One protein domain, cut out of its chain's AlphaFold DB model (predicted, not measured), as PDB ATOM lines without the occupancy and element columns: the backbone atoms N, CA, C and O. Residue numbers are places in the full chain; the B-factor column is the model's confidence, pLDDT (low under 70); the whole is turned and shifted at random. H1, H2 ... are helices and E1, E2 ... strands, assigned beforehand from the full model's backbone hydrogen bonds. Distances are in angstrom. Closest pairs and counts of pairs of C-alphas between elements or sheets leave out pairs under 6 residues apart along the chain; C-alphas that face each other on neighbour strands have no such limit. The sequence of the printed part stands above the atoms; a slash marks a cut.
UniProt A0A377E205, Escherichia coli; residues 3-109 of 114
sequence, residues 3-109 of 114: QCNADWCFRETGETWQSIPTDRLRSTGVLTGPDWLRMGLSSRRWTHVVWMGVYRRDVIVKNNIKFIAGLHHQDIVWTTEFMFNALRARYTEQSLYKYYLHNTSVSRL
ATOM      1  N   GLN A   3     168.766 190.290 155.509       95.19
ATOM      2  CA  GLN A   3     169.476 191.278 156.314       95.19
ATOM      3  C   GLN A   3     170.786 190.687 156.803       95.19
ATOM      4  O   GLN A   3     170.933 189.470 156.942       95.19
ATOM      5  N   CYS A   4     171.729 191.566 157.084       94.94
ATOM      6  CA  CYS A   4     172.951 191.209 157.770       94.94
ATOM      7  C   CYS A   4     173.290 192.274 158.798       94.94
ATOM      8  O   CYS A   4     172.756 193.387 158.772       94.94
ATOM      9  N   ASN A   5     174.202 191.926 159.689       95.00
ATOM     10  CA  ASN A   5     174.872 192.914 160.502       95.00
ATOM     11  C   ASN A   5     175.777 193.799 159.631       95.00
ATOM     12  O   ASN A   5     176.032 193.518 158.452       95.00
ATOM     13  N   ALA A   6     176.274 194.873 160.223       94.62
ATOM     14  CA  ALA A   6     177.215 195.776 159.588       94.62
ATOM     15  C   ALA A   6     178.168 196.339 160.629       94.62
ATOM     16  O   ALA A   6     177.813 196.444 161.804       94.62
ATOM     17  N   ASP A   7     179.341 196.757 160.174       94.56
ATOM     18  CA  ASP A   7     180.257 197.502 161.022       94.56
ATOM     19  C   ASP A   7     180.020 198.994 160.830       94.56
ATOM     20  O   ASP A   7     180.068 199.513 159.713       94.56
ATOM     21  N   TRP A   8     179.794 199.706 161.922       92.44
ATOM     22  CA  TRP A   8     179.968 201.148 161.939       92.44
ATOM     23  C   TRP A   8     181.440 201.458 161.734       92.44
ATOM     24  O   TRP A   8     182.289 200.778 162.299       92.44
ATOM     25  N   CYS A   9     181.742 202.466 160.922       93.56
ATOM     26  CA  CYS A   9     183.109 202.847 160.601       93.56
ATOM     27  C   CYS A   9     183.261 204.362 160.670       93.56
ATOM     28  O   CYS A   9     182.576 205.094 159.952       93.56
ATOM     29  N   PHE A  10     184.178 204.848 161.497       90.75
ATOM     30  CA  PHE A  10     184.608 206.235 161.414       90.75
ATOM     31  C   PHE A  10     185.427 206.441 160.142       90.75
ATOM     32  O   PHE A  10     186.471 205.821 159.963       90.75
ATOM     33  N   ARG A  11     184.972 207.326 159.245       86.00
ATOM     34  CA  ARG A  11     185.677 207.570 157.976       86.00
ATOM     35  C   ARG A  11     187.095 208.117 158.182       86.00
ATOM     36  O   ARG A  11     187.972 207.780 157.399       86.00
ATOM     37  N   GLU A  12     187.299 208.948 159.200       87.19
ATOM     38  CA  GLU A  12     188.576 209.625 159.474       87.19
ATOM     39  C   GLU A  12     189.620 208.684 160.088       87.19
ATOM     40  O   GLU A  12     190.776 208.702 159.680       87.19
ATOM     41  N   THR A  13     189.217 207.846 161.048       90.62
ATOM     42  CA  THR A  13     190.137 206.984 161.811       90.62
ATOM     43  C   THR A  13     190.175 205.542 161.308       90.62
ATOM     44  O   THR A  13     191.102 204.805 161.627       90.62
ATOM     45  N   GLY A  14     189.165 205.110 160.549       90.44
ATOM     46  CA  GLY A  14     188.986 203.714 160.147       90.44
ATOM     47  C   GLY A  14     188.561 202.784 161.287       90.44
ATOM     48  O   GLY A  14     188.443 201.580 161.062       90.44
ATOM     49  N   GLU A  15     188.323 203.315 162.489       92.88
ATOM     50  CA  GLU A  15     187.858 202.547 163.641       92.88
ATOM     51  C   GLU A  15     186.471 201.960 163.366       92.88
ATOM     52  O   GLU A  15     185.564 202.666 162.907       92.88
ATOM     53  N   THR A  16     186.311 200.666 163.664       94.62
ATOM     54  CA  THR A  16     185.083 199.920 163.392       94.62
ATOM     55  C   THR A  16     184.549 199.160 164.591       94.62
ATOM     56  O   THR A  16     185.312 198.517 165.306       94.62
ATOM     57  N   TRP A  17     183.225 199.134 164.732       93.94
ATOM     58  CA  TRP A  17     182.530 198.268 165.682       93.94
ATOM     59  C   TRP A  17     181.232 197.739 165.083       93.94
ATOM     60  O   TRP A  17     180.582 198.390 164.264       93.94
ATOM     61  N   GLN A  18     180.838 196.550 165.517       93.25
ATOM     62  CA  GLN A  18     179.645 195.892 165.014       93.25
ATOM     63  C   GLN A  18     178.366 196.615 165.471       93.25
ATOM     64  O   GLN A  18     178.261 197.059 166.615       93.25
ATOM     65  N   SER A  19     177.380 196.725 164.577       91.75
ATOM     66  CA  SER A  19     176.122 197.434 164.840       91.75
ATOM     67  C   SER A  19     175.243 196.724 165.864       91.75
ATOM     68  O   SER A  19     174.794 197.336 166.834       91.75
ATOM     69  N   ILE A  20     175.018 195.423 165.670       91.56
ATOM     70  CA  ILE A  20     174.176 194.613 166.551       91.56
ATOM     71  C   ILE A  20     175.069 193.630 167.315       91.56
ATOM     72  O   ILE A  20     175.726 192.808 166.677       91.56
ATOM     73  N   PRO A  21     175.100 193.665 168.657       90.06
ATOM     74  CA  PRO A  21     175.855 192.693 169.441       90.06
ATOM     75  C   PRO A  21     175.367 191.256 169.202       90.06
ATOM     76  O   PRO A  21     174.163 190.988 169.233       90.06
ATOM     77  N   THR A  22     176.290 190.318 168.971       88.50
ATOM     78  CA  THR A  22     175.937 188.922 168.644       88.50
ATOM     79  C   THR A  22     175.244 188.170 169.787       88.50
ATOM     80  O   THR A  22     174.474 187.249 169.537       88.50
ATOM     81  N   ASP A  23     175.423 188.581 171.046       89.88
ATOM     82  CA  ASP A  23     174.677 188.055 172.202       89.88
ATOM     83  C   ASP A  23     173.184 188.431 172.177       89.88
ATOM     84  O   ASP A  23     172.383 187.836 172.896       89.88
ATOM     85  N   ARG A  24     172.798 189.402 171.342       89.44
ATOM     86  CA  ARG A  24     171.427 189.920 171.245       89.44
ATOM     87  C   ARG A  24     170.657 189.373 170.058       89.44
ATOM     88  O   ARG A  24     169.441 189.232 170.153       89.44
ATOM     89  N   LEU A  25     171.338 189.099 168.948       91.88
ATOM     90  CA  LEU A  25     170.698 188.642 167.717       91.88
ATOM     91  C   LEU A  25     171.645 187.737 166.928       91.88
ATOM     92  O   LEU A  25     172.684 188.182 166.439       91.88
ATOM     93  N   ARG A  26     171.257 186.467 166.800       94.38
ATOM     94  CA  ARG A  26     172.006 185.425 166.090       94.38
ATOM     95  C   ARG A  26     171.481 185.225 164.677       94.38
ATOM     96  O   ARG A  26     170.348 185.595 164.367       94.38
ATOM     97  N   SER A  27     172.306 184.615 163.834       96.31
ATOM     98  CA  SER A  27     171.906 184.218 162.483       96.31
ATOM     99  C   SER A  27     170.669 183.314 162.507       96.31
ATOM    100  O   SER A  27     170.519 182.464 163.383       96.31
ATOM    101  N   THR A  28     169.786 183.479 161.524       96.81
ATOM    102  CA  THR A  28     168.534 182.722 161.430       96.81
ATOM    103  C   THR A  28     168.535 181.786 160.226       96.81
ATOM    104  O   THR A  28     169.207 182.024 159.219       96.81
ATOM    105  N   GLY A  29     167.673 180.766 160.278       97.38
ATOM    106  CA  GLY A  29     167.173 180.113 159.069       97.38
ATOM    107  C   GLY A  29     166.299 181.054 158.224       97.38
ATOM    108  O   GLY A  29     166.286 182.276 158.410       97.38
ATOM    109  N   VAL A  30     165.541 180.485 157.286       98.06
ATOM    110  CA  VAL A  30     164.523 181.240 156.541       98.06
ATOM    111  C   VAL A  30     163.256 181.328 157.388       98.06
ATOM    112  O   VAL A  30     162.675 180.305 157.731       98.06
ATOM    113  N   LEU A  31     162.831 182.550 157.686       98.12
ATOM    114  CA  LEU A  31     161.609 182.874 158.417       98.12
ATOM    115  C   LEU A  31     160.616 183.589 157.499       98.12
ATOM    116  O   LEU A  31     160.979 184.040 156.407       98.12
ATOM    117  N   THR A  32     159.375 183.754 157.952       98.25
ATOM    118  CA  THR A  32     158.490 184.772 157.375       98.25
ATOM    119  C   THR A  32     158.967 186.166 157.795       98.25
ATOM    120  O   THR A  32     159.703 186.325 158.772       98.25
ATOM    121  N   GLY A  33     158.572 187.199 157.056       96.94
ATOM    122  CA  GLY A  33     158.864 188.579 157.430       96.94
ATOM    123  C   GLY A  33     158.291 188.976 158.798       96.94
ATOM    124  O   GLY A  33     159.053 189.517 159.600       96.94
ATOM    125  N   PRO A  34     157.022 188.655 159.131       97.31
ATOM    126  CA  PRO A  34     156.475 188.915 160.463       97.31
ATOM    127  C   PRO A  34     157.224 188.200 161.594       97.31
ATOM    128  O   PRO A  34     157.439 188.792 162.650       97.31
ATOM    129  N   ASP A  35     157.655 186.952 161.394       97.25
ATOM    130  CA  ASP A  35     158.395 186.216 162.431       97.25
ATOM    131  C   ASP A  35     159.798 186.782 162.636       97.25
ATOM    132  O   ASP A  35     160.246 186.937 163.773       97.25
ATOM    133  N   TRP A  36     160.468 187.164 161.545       95.56
ATOM    134  CA  TRP A  36     161.730 187.887 161.638       95.56
ATOM    135  C   TRP A  36     161.559 189.236 162.354       95.56
ATOM    136  O   TRP A  36     162.341 189.551 163.246       95.56
ATOM    137  N   LEU A  37     160.508 189.999 162.039       94.69
ATOM    138  CA  LEU A  37     160.209 191.268 162.707       94.69
ATOM    139  C   LEU A  37     160.005 191.084 164.217       94.69
ATOM    140  O   LEU A  37     160.594 191.819 165.007       94.69
ATOM    141  N   ARG A  38     159.225 190.081 164.637       95.19
ATOM    142  CA  ARG A  38     159.019 189.764 166.061       95.19
ATOM    143  C   ARG A  38     160.333 189.430 166.769       95.19
ATOM    144  O   ARG A  38     160.567 189.925 167.869       95.19
ATOM    145  N   MET A  39     161.188 188.625 166.136       94.25
ATOM    146  CA  MET A  39     162.503 188.260 166.674       94.25
ATOM    147  C   MET A  39     163.449 189.466 166.766       94.25
ATOM    148  O   MET A  39     164.120 189.659 167.777       94.25
ATOM    149  N   GLY A  40     163.482 190.314 165.737       93.12
ATOM    150  CA  GLY A  40     164.261 191.549 165.749       93.12
ATOM    151  C   GLY A  40     163.820 192.477 166.882       93.12
ATOM    152  O   GLY A  40     164.646 192.917 167.682       93.12
ATOM    153  N   LEU A  41     162.514 192.712 167.018       92.81
ATOM    154  CA  LEU A  41     161.950 193.555 168.076       92.81
ATOM    155  C   LEU A  41     162.229 193.004 169.484       92.81
ATOM    156  O   LEU A  41     162.587 193.772 170.380       92.81
ATOM    157  N   SER A  42     162.131 191.685 169.690       92.81
ATOM    158  CA  SER A  42     162.376 191.073 171.004       92.81
ATOM    159  C   SER A  42     163.831 191.207 171.471       92.81
ATOM    160  O   SER A  42     164.077 191.272 172.677       92.81
ATOM    161  N   SER A  43     164.789 191.358 170.544       91.44
ATOM    162  CA  SER A  43     166.203 191.600 170.871       91.44
ATOM    163  C   SER A  43     166.470 192.955 171.544       91.44
ATOM    164  O   SER A  43     167.526 193.142 172.156       91.44
ATOM    165  N   ARG A  44     165.550 193.927 171.404       89.88
ATOM    166  CA  ARG A  44     165.702 195.339 171.825       89.88
ATOM    167  C   ARG A  44     166.943 196.054 171.264       89.88
ATOM    168  O   ARG A  44     167.310 197.122 171.751       89.88
ATOM    169  N   ARG A  45     167.620 195.461 170.279       87.25
ATOM    170  CA  ARG A  45     168.844 195.988 169.651       87.25
ATOM    171  C   ARG A  45     168.801 195.959 168.129       87.25
ATOM    172  O   ARG A  45     169.719 196.472 167.494       87.25
ATOM    173  N   TRP A  46     167.755 195.390 167.537       88.12
ATOM    174  CA  TRP A  46     167.560 195.464 166.098       88.12
ATOM    175  C   TRP A  46     167.357 196.915 165.655       88.12
ATOM    176  O   TRP A  46     166.632 197.684 166.284       88.12
ATOM    177  N   THR A  47     168.028 197.284 164.567       84.00
ATOM    178  CA  THR A  47     167.980 198.632 164.004       84.00
ATOM    179  C   THR A  47     167.100 198.616 162.758       84.00
ATOM    180  O   THR A  47     167.371 197.880 161.814       84.00
ATOM    181  N   HIS A  48     166.066 199.457 162.732       86.56
ATOM    182  CA  HIS A  48     165.065 199.529 161.656       86.56
ATOM    183  C   HIS A  48     165.557 200.179 160.355       86.56
ATOM    184  O   HIS A  48     164.767 200.468 159.463       86.56
ATOM    185  N   VAL A  49     166.847 200.464 160.242       88.88
ATOM    186  CA  VAL A  49     167.409 201.181 159.100       88.88
ATOM    187  C   VAL A  49     167.295 200.362 157.817       88.88
ATOM    188  O   VAL A  49     167.670 199.189 157.762       88.88
ATOM    189  N   VAL A  50     166.823 200.999 156.745       92.50
ATOM    190  CA  VAL A  50     166.638 200.316 155.457       92.50
ATOM    191  C   VAL A  50     167.952 199.874 154.826       92.50
ATOM    192  O   VAL A  50     167.978 198.917 154.070       92.50
ATOM    193  N   TRP A  51     169.078 200.511 155.141       90.62
ATOM    194  CA  TRP A  51     170.361 200.140 154.537       90.62
ATOM    195  C   TRP A  51     170.904 198.786 155.035       90.62
ATOM    196  O   TRP A  51     171.823 198.252 154.422       90.62
ATOM    197  N   MET A  52     170.307 198.184 156.078       91.25
ATOM    198  CA  MET A  52     170.689 196.862 156.601       91.25
ATOM    199  C   MET A  52     170.083 195.660 155.876       91.25
ATOM    200  O   MET A  52     170.332 194.515 156.262       91.25
ATOM    201  N   GLY A  53     169.309 195.887 154.816       93.12
ATOM    202  CA  GLY A  53     168.660 194.819 154.073       93.12
ATOM    203  C   GLY A  53     168.808 194.915 152.565       93.12
ATOM    204  O   GLY A  53     168.980 195.979 151.979       93.12
ATOM    205  N   VAL A  54     168.645 193.761 151.924       95.44
ATOM    206  CA  VAL A  54     168.346 193.655 150.498       95.44
ATOM    207  C   VAL A  54     166.886 193.247 150.344       95.44
ATOM    208  O   VAL A  54     166.431 192.206 150.846       95.44
ATOM    209  N   TYR A  55     166.146 194.084 149.625       97.12
ATOM    210  CA  TYR A  55     164.698 194.011 149.501       97.12
ATOM    211  C   TYR A  55     164.308 193.556 148.108       97.12
ATOM    212  O   TYR A  55     164.870 193.978 147.098       97.12
ATOM    213  N   ARG A  56     163.318 192.671 148.053       97.56
ATOM    214  CA  ARG A  56     162.794 192.183 146.786       97.56
ATOM    215  C   ARG A  56     161.876 193.255 146.205       97.56
ATOM    216  O   ARG A  56     160.914 193.657 146.856       97.56
ATOM    217  N   ARG A  57     162.200 193.739 145.004       97.31
ATOM    218  CA  ARG A  57     161.488 194.855 144.363       97.31
ATOM    219  C   ARG A  57     160.001 194.565 144.146       97.31
ATOM    220  O   ARG A  57     159.186 195.467 144.304       97.31
ATOM    221  N   ASP A  58     159.650 193.331 143.802       98.06
ATOM    222  CA  ASP A  58     158.262 192.913 143.577       98.06
ATOM    223  C   ASP A  58     157.366 193.122 144.811       98.06
ATOM    224  O   ASP A  58     156.257 193.620 144.664       98.06
ATOM    225  N   VAL A  59     157.857 192.839 146.023       97.88
ATOM    226  CA  VAL A  59     157.150 193.068 147.292       97.88
ATOM    227  C   VAL A  59     156.886 194.559 147.488       97.88
ATOM    228  O   VAL A  59     155.791 194.932 147.896       97.88
ATOM    229  N   ILE A  60     157.856 195.415 147.158       98.19
ATOM    230  CA  ILE A  60     157.719 196.875 147.275       98.19
ATOM    231  C   ILE A  60     156.640 197.377 146.316       98.19
ATOM    232  O   ILE A  60     155.728 198.092 146.724       98.19
ATOM    233  N   VAL A  61     156.738 196.989 145.042       98.31
ATOM    234  CA  VAL A  61     155.846 197.473 143.982       98.31
ATOM    235  C   VAL A  61     154.425 196.955 144.183       98.31
ATOM    236  O   VAL A  61     153.488 197.748 144.158       98.31
ATOM    237  N   LYS A  62     154.257 195.650 144.432       98.12
ATOM    238  CA  LYS A  62     152.940 195.017 144.600       98.12
ATOM    239  C   LYS A  62     152.156 195.603 145.773       98.12
ATOM    240  O   LYS A  62     150.944 195.742 145.670       98.12
ATOM    241  N   ASN A  63     152.842 195.942 146.864       97.94
ATOM    242  CA  ASN A  63     152.210 196.456 148.081       97.94
ATOM    243  C   ASN A  63     152.307 197.988 148.202       97.94
ATOM    244  O   ASN A  63     151.991 198.532 149.253       97.94
ATOM    245  N   ASN A  64     152.745 198.692 147.145       97.50
ATOM    246  CA  ASN A  64     152.859 200.156 147.102       97.50
ATOM    247  C   ASN A  64     153.624 200.754 148.308       97.50
ATOM    248  O   ASN A  64     153.262 201.804 148.838       97.50
ATOM    249  N   ILE A  65     154.697 200.086 148.741       97.75
ATOM    250  CA  ILE A  65     155.459 200.479 149.933       97.75
ATOM    251  C   ILE A  65     156.316 201.701 149.600       97.75
ATOM    252  O   ILE A  65     157.178 201.652 148.717       97.75
ATOM    253  N   LYS A  66     156.089 202.806 150.314       96.75
ATOM    254  CA  LYS A  66     156.712 204.107 150.053       96.75
ATOM    255  C   LYS A  66     157.180 204.766 151.341       96.75
ATOM    256  O   LYS A  66     156.636 204.535 152.415       96.75
ATOM    257  N   PHE A  67     158.199 205.602 151.200       96.06
ATOM    258  CA  PHE A  67     158.581 206.564 152.224       96.06
ATOM    259  C   PHE A  67     157.501 207.649 152.340       96.06
ATOM    260  O   PHE A  67     156.933 208.075 151.331       96.06
ATOM    261  N   ILE A  68     157.196 208.065 153.568       93.94
ATOM    262  CA  ILE A  68     156.163 209.059 153.872       93.94
ATOM    263  C   ILE A  68     156.824 210.432 153.939       93.94
ATOM    264  O   ILE A  68     157.505 210.753 154.910       93.94
ATOM    265  N   ALA A  69     156.619 211.262 152.917       91.88
ATOM    266  CA  ALA A  69     157.197 212.603 152.864       91.88
ATOM    267  C   ALA A  69     156.922 213.402 154.156       91.88
ATOM    268  O   ALA A  69     155.807 213.405 154.672       91.88
ATOM    269  N   GLY A  70     157.954 214.064 154.687       88.88
ATOM    270  CA  GLY A  70     157.864 214.866 155.913       88.88
ATOM    271  C   GLY A  70     157.893 214.083 157.232       88.88
ATOM    272  O   GLY A  70     158.064 214.696 158.280       88.88
ATOM    273  N   LEU A  71     157.791 212.750 157.220       88.62
ATOM    274  CA  LEU A  71     157.900 211.952 158.443       88.62
ATOM    275  C   LEU A  71     159.377 211.793 158.857       88.62
ATOM    276  O   LEU A  71     160.252 211.551 158.025       88.62
ATOM    277  N   HIS A  72     159.683 211.908 160.148       85.88
ATOM    278  CA  HIS A  72     160.998 211.535 160.682       85.88
ATOM    279  C   HIS A  72     161.043 210.033 160.983       85.88
ATOM    280  O   HIS A  72     160.034 209.456 161.375       85.88
ATOM    281  N   HIS A  73     162.212 209.396 160.836       87.19
ATOM    282  CA  HIS A  73     162.392 207.948 161.079       87.19
ATOM    283  C   HIS A  73     161.478 207.057 160.227       87.19
ATOM    284  O   HIS A  73     160.985 206.023 160.678       87.19
ATOM    285  N   GLN A  74     161.263 207.455 158.970       93.06
ATOM    286  CA  GLN A  74     160.386 206.755 158.020       93.06
ATOM    287  C   GLN A  74     160.788 205.295 157.804       93.06
ATOM    288  O   GLN A  74     159.938 204.474 157.466       93.06
ATOM    289  N   ASP A  75     162.064 204.969 158.029       93.38
ATOM    290  CA  ASP A  75     162.595 203.611 157.984       93.38
ATOM    291  C   ASP A  75     161.803 202.644 158.870       93.38
ATOM    292  O   ASP A  75     161.595 201.503 158.468       93.38
ATOM    293  N   ILE A  76     161.311 203.086 160.036       91.88
ATOM    294  CA  ILE A  76     160.542 202.239 160.962       91.88
ATOM    295  C   ILE A  76     159.248 201.771 160.299       91.88
ATOM    296  O   ILE A  76     158.978 200.570 160.246       91.88
ATOM    297  N   VAL A  77     158.465 202.710 159.761       94.38
ATOM    298  CA  VAL A  77     157.200 202.399 159.083       94.38
ATOM    299  C   VAL A  77     157.480 201.581 157.831       94.38
ATOM    300  O   VAL A  77     156.908 200.512 157.646       94.38
ATOM    301  N   TRP A  78     158.433 202.024 157.013       96.75
ATOM    302  CA  TRP A  78     158.765 201.367 155.755       96.75
ATOM    303  C   TRP A  78     159.227 199.917 155.956       96.75
ATOM    304  O   TRP A  78     158.750 199.009 155.272       96.75
ATOM    305  N   THR A  79     160.131 199.666 156.911       95.56
ATOM    306  CA  THR A  79     160.605 198.302 157.193       95.56
ATOM    307  C   THR A  79     159.514 197.444 157.806       95.56
ATOM    308  O   THR A  79     159.434 196.270 157.456       95.56
ATOM    309  N   THR A  80     158.649 198.003 158.654       94.44
ATOM    310  CA  THR A  80     157.507 197.274 159.224       94.44
ATOM    311  C   THR A  80     156.542 196.819 158.129       94.44
ATOM    312  O   THR A  80     156.251 195.626 158.041       94.44
ATOM    313  N   GLU A  81     156.135 197.726 157.237       96.56
ATOM    314  CA  GLU A  81     155.273 197.420 156.087       96.56
ATOM    315  C   GLU A  81     155.902 196.367 155.169       96.56
ATOM    316  O   GLU A  81     155.253 195.402 154.754       96.56
ATOM    317  N   PHE A  82     157.201 196.495 154.882       97.62
ATOM    318  CA  PHE A  82     157.903 195.499 154.081       97.62
ATOM    319  C   PHE A  82     157.910 194.131 154.764       97.62
ATOM    320  O   PHE A  82     157.612 193.123 154.120       97.62
ATOM    321  N   MET A  83     158.273 194.070 156.048       95.94
ATOM    322  CA  MET A  83     158.334 192.812 156.793       95.94
ATOM    323  C   MET A  83     156.969 192.143 156.857       95.94
ATOM    324  O   MET A  83     156.894 190.933 156.672       95.94
ATOM    325  N   PHE A  84     155.897 192.911 157.039       96.50
ATOM    326  CA  PHE A  84     154.544 192.369 157.074       96.50
ATOM    327  C   PHE A  84     154.169 191.635 155.774       96.50
ATOM    328  O   PHE A  84     153.505 190.603 155.807       96.50
ATOM    329  N   ASN A  85     154.675 192.115 154.634       97.75
ATOM    330  CA  ASN A  85     154.390 191.566 153.307       97.75
ATOM    331  C   ASN A  85     155.442 190.564 152.788       97.75
ATOM    332  O   ASN A  85     155.283 189.977 151.712       97.75
ATOM    333  N   ALA A  86     156.547 190.363 153.507       97.56
ATOM    334  CA  ALA A  86     157.637 189.510 153.055       97.56
ATOM    335  C   ALA A  86     157.385 188.032 153.388       97.56
ATOM    336  O   ALA A  86     157.384 187.626 154.545       97.56
ATOM    337  N   LEU A  87     157.292 187.183 152.360       97.69
ATOM    338  CA  LEU A  87     157.109 185.734 152.548       97.69
ATOM    339  C   LEU A  87     158.352 185.026 153.103       97.69
ATOM    340  O   LEU A  87     158.246 183.987 153.745       97.69
ATOM    341  N   ARG A  88     159.543 185.559 152.807       98.19
ATOM    342  CA  ARG A  88     160.831 184.982 153.208       98.19
ATOM    343  C   ARG A  88     161.780 186.081 153.664       98.19
ATOM    344  O   ARG A  88     162.097 186.989 152.885       98.19
ATOM    345  N   ALA A  89     162.273 185.960 154.883       97.62
ATOM    346  CA  ALA A  89     163.290 186.794 155.498       97.62
ATOM    347  C   ALA A  89     164.385 185.906 156.104       97.62
ATOM    348  O   ALA A  89     164.139 184.762 156.482       97.62
ATOM    349  N   ARG A  90     165.610 186.417 156.154       96.75
ATOM    350  CA  ARG A  90     166.727 185.797 156.874       96.75
ATOM    351  C   ARG A  90     167.646 186.887 157.389       96.75
ATOM    352  O   ARG A  90     167.798 187.908 156.712       96.75
ATOM    353  N   TYR A  91     168.293 186.626 158.511       96.31
ATOM    354  CA  TYR A  91     169.342 187.469 159.061       96.31
ATOM    355  C   TYR A  91     170.632 186.676 159.248       96.31
ATOM    356  O   TYR A  91     170.598 185.494 159.587       96.31
ATOM    357  N   THR A  92     171.767 187.326 159.015       95.69
ATOM    358  CA  THR A  92     173.089 186.827 159.411       95.69
ATOM    359  C   THR A  92     173.748 187.822 160.354       95.69
ATOM    360  O   THR A  92     173.752 189.024 160.094       95.69
ATOM    361  N   GLU A  93     174.319 187.323 161.446       95.56
ATOM    362  CA  GLU A  93     175.053 188.150 162.409       95.56
ATOM    363  C   GLU A  93     176.425 188.596 161.888       95.56
ATOM    364  O   GLU A  93     177.054 189.467 162.486       95.56
ATOM    365  N   GLN A  94     176.879 188.022 160.769       95.56
ATOM    366  CA  GLN A  94     178.107 188.426 160.100       95.56
ATOM    367  C   GLN A  94     177.971 189.853 159.560       95.56
ATOM    368  O   GLN A  94     177.021 190.171 158.838       95.56
ATOM    369  N   SER A  95     178.953 190.696 159.870       95.38
ATOM    370  CA  SER A  95     179.104 192.003 159.237       95.38
ATOM    371  C   SER A  95     179.553 191.810 157.790       95.38
ATOM    372  O   SER A  95     180.659 191.334 157.540       95.38
ATOM    373  N   LEU A  96     178.688 192.143 156.828       94.50
ATOM    374  CA  LEU A  96     178.994 191.972 155.398       94.50
ATOM    375  C   LEU A  96     179.419 193.271 154.702       94.50
ATOM    376  O   LEU A  96     179.856 193.232 153.555       94.50
ATOM    377  N   TYR A  97     179.292 194.418 155.367       93.25
ATOM    378  CA  TYR A  97     179.757 195.707 154.859       93.25
ATOM    379  C   TYR A  97     179.969 196.707 156.003       93.25
ATOM    380  O   TYR A  97     179.552 196.480 157.144       93.25
ATOM    381  N   LYS A  98     180.618 197.827 155.671       92.88
ATOM    382  CA  LYS A  98     180.876 198.943 156.583       92.88
ATOM    383  C   LYS A  98     179.946 200.112 156.279       92.88
ATOM    384  O   LYS A  98     179.847 200.538 155.128       92.88
ATOM    385  N   TYR A  99     179.315 200.660 157.308       91.38
ATOM    386  CA  TYR A  99     178.576 201.911 157.235       91.38
ATOM    387  C   TYR A  99     179.463 203.058 157.721       91.38
ATOM    388  O   TYR A  99     179.810 203.138 158.901       91.38
ATOM    389  N   TYR A 100     179.838 203.952 156.805       90.81
ATOM    390  CA  TYR A 100     180.692 205.088 157.133       90.81
ATOM    391  C   TYR A 100     179.902 206.197 157.820       90.81
ATOM    392  O   TYR A 100     178.951 206.750 157.272       90.81
ATOM    393  N   LEU A 101     180.350 206.537 159.019       87.38
ATOM    394  CA  LEU A 101     179.827 207.626 159.818       87.38
ATOM    395  C   LEU A 101     180.480 208.937 159.401       87.38
ATOM    396  O   LEU A 101     181.697 209.008 159.210       87.38
ATOM    397  N   HIS A 102     179.655 209.973 159.301       81.19
ATOM    398  CA  HIS A 102     180.095 211.342 159.095       81.19
ATOM    399  C   HIS A 102     179.704 212.188 160.310       81.19
ATOM    400  O   HIS A 102     178.672 211.949 160.942       81.19
ATOM    401  N   ASN A 103     180.503 213.202 160.639       73.25
ATOM    402  CA  ASN A 103     180.262 214.036 161.823       73.25
ATOM    403  C   ASN A 103     178.970 214.867 161.720       73.25
ATOM    404  O   ASN A 103     178.432 215.300 162.732       73.25
ATOM    405  N   THR A 104     178.421 215.018 160.511       73.06
ATOM    406  CA  THR A 104     177.117 215.659 160.262       73.06
ATOM    407  C   THR A 104     175.974 214.663 160.031       73.06
ATOM    408  O   THR A 104     174.890 215.055 159.599       73.06
ATOM    409  N   SER A 105     176.183 213.364 160.285       69.38
ATOM    410  CA  SER A 105     175.120 212.362 160.158       69.38
ATOM    411  C   SER A 105     173.952 212.685 161.095       69.38
ATOM    412  O   SER A 105     174.140 212.903 162.291       69.38
ATOM    413  N   VAL A 106     172.726 212.632 160.566       67.12
ATOM    414  CA  VAL A 106     171.484 212.926 161.311       67.12
ATOM    415  C   VAL A 106     171.340 212.059 162.569       67.12
ATOM    416  O   VAL A 106     170.836 212.525 163.586       67.12
ATOM    417  N   SER A 107     171.844 210.821 162.540       64.25
ATOM    418  CA  SER A 107     171.854 209.892 163.682       64.25
ATOM    419  C   SER A 107     172.737 210.330 164.859       64.25
ATOM    420  O   SER A 107     172.639 209.741 165.932       64.25
ATOM    421  N   ARG A 108     173.601 211.334 164.668       64.50
ATOM    422  CA  ARG A 108     174.550 211.846 165.669       64.50
ATOM    423  C   ARG A 108     174.285 213.286 166.096       64.50
ATOM    424  O   ARG A 108     174.982 213.780 166.979       64.50
ATOM    425  N   LEU A 109     173.285 213.952 165.513       61.09
ATOM    426  CA  LEU A 109     172.849 215.256 166.001       61.09
ATOM    427  C   LEU A 109     172.341 215.084 167.437       61.09
ATOM    428  O   LEU A 109     171.381 214.351 167.684       61.09
TER     429      LEU A 109
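Overview. This is residues 3 to 109 of the 114 residues of a protein of Escherichia coli (UniProt A0A377E205). A narrow, strongly twisted sheet of three strands makes one side of the domain and three helices gather at the other, with H3 between H1 and H2; much of the rest is long links, and residues 104 to 109 stand free. The printed part has 107 residues, with named elements in the order E1, E2, H1, H2, H3, E3, and under half of the residues are in them. The sheet order is E2, E1, E3, mixed, and the class is mixed, helices and strands. The whole is compact, with a radius of gyration of the C-alphas of 14.5 A and spans of 42 by 35 by 23 A.

Along the chain. E1, residues 3 to 10, begins at C-alpha 3 (169.476, 191.278, 156.314) and is 21.9 A long. E2 is residues 16 to 18, 7.0 A. H1 is residues 33 to 42, 14.2 A; H2 is residues 57 to 62, 8.6 A; H3 is residues 74 to 85, 17.0 A. E3, residues 90 to 101, 25.6 A, bends by 74 degrees at residue 93 and ends at C-alpha 101 (179.827, 207.626, 159.818).

Arrangement. E1 and E3 are parallel at 22 degrees, with N 7 and O 97 3.0 A apart, within hydrogen-bond range. E1 and E2 form an antiparallel hairpin, with N 8 and O 17 at 2.8 A. H1 only just is on the sheet and only grazes it, with residues 33 to 40. H3, with residues 80 to 85 alone, touches H1 at a steep tilt of 49 degrees, opposite ways; the closest C-alphas, of Gly 33 and Met 83, are 4.3 A apart. H3, with residues 82 to 85 alone, only just touches H2, with 3 pairs of C-alphas within 8 A, the closest Val 59 and Asn 85 at 6.8 A; they are about perpendicular, 80 degrees. H1 and H2 are apart. In H1, H2 and H3 every O i to N i+4 pair is within hydrogen-bond range.

Size, cuts and confidence. The C-alphas farthest apart, of Thr 13 and Lys 62, are 42.7 A apart. The printed part has no cut. The links E2 to H1, H1 to H2 and H2 to H3 are long. Mean pLDDT of the printed part is 92.0, and residues 105 to 109 are under 70.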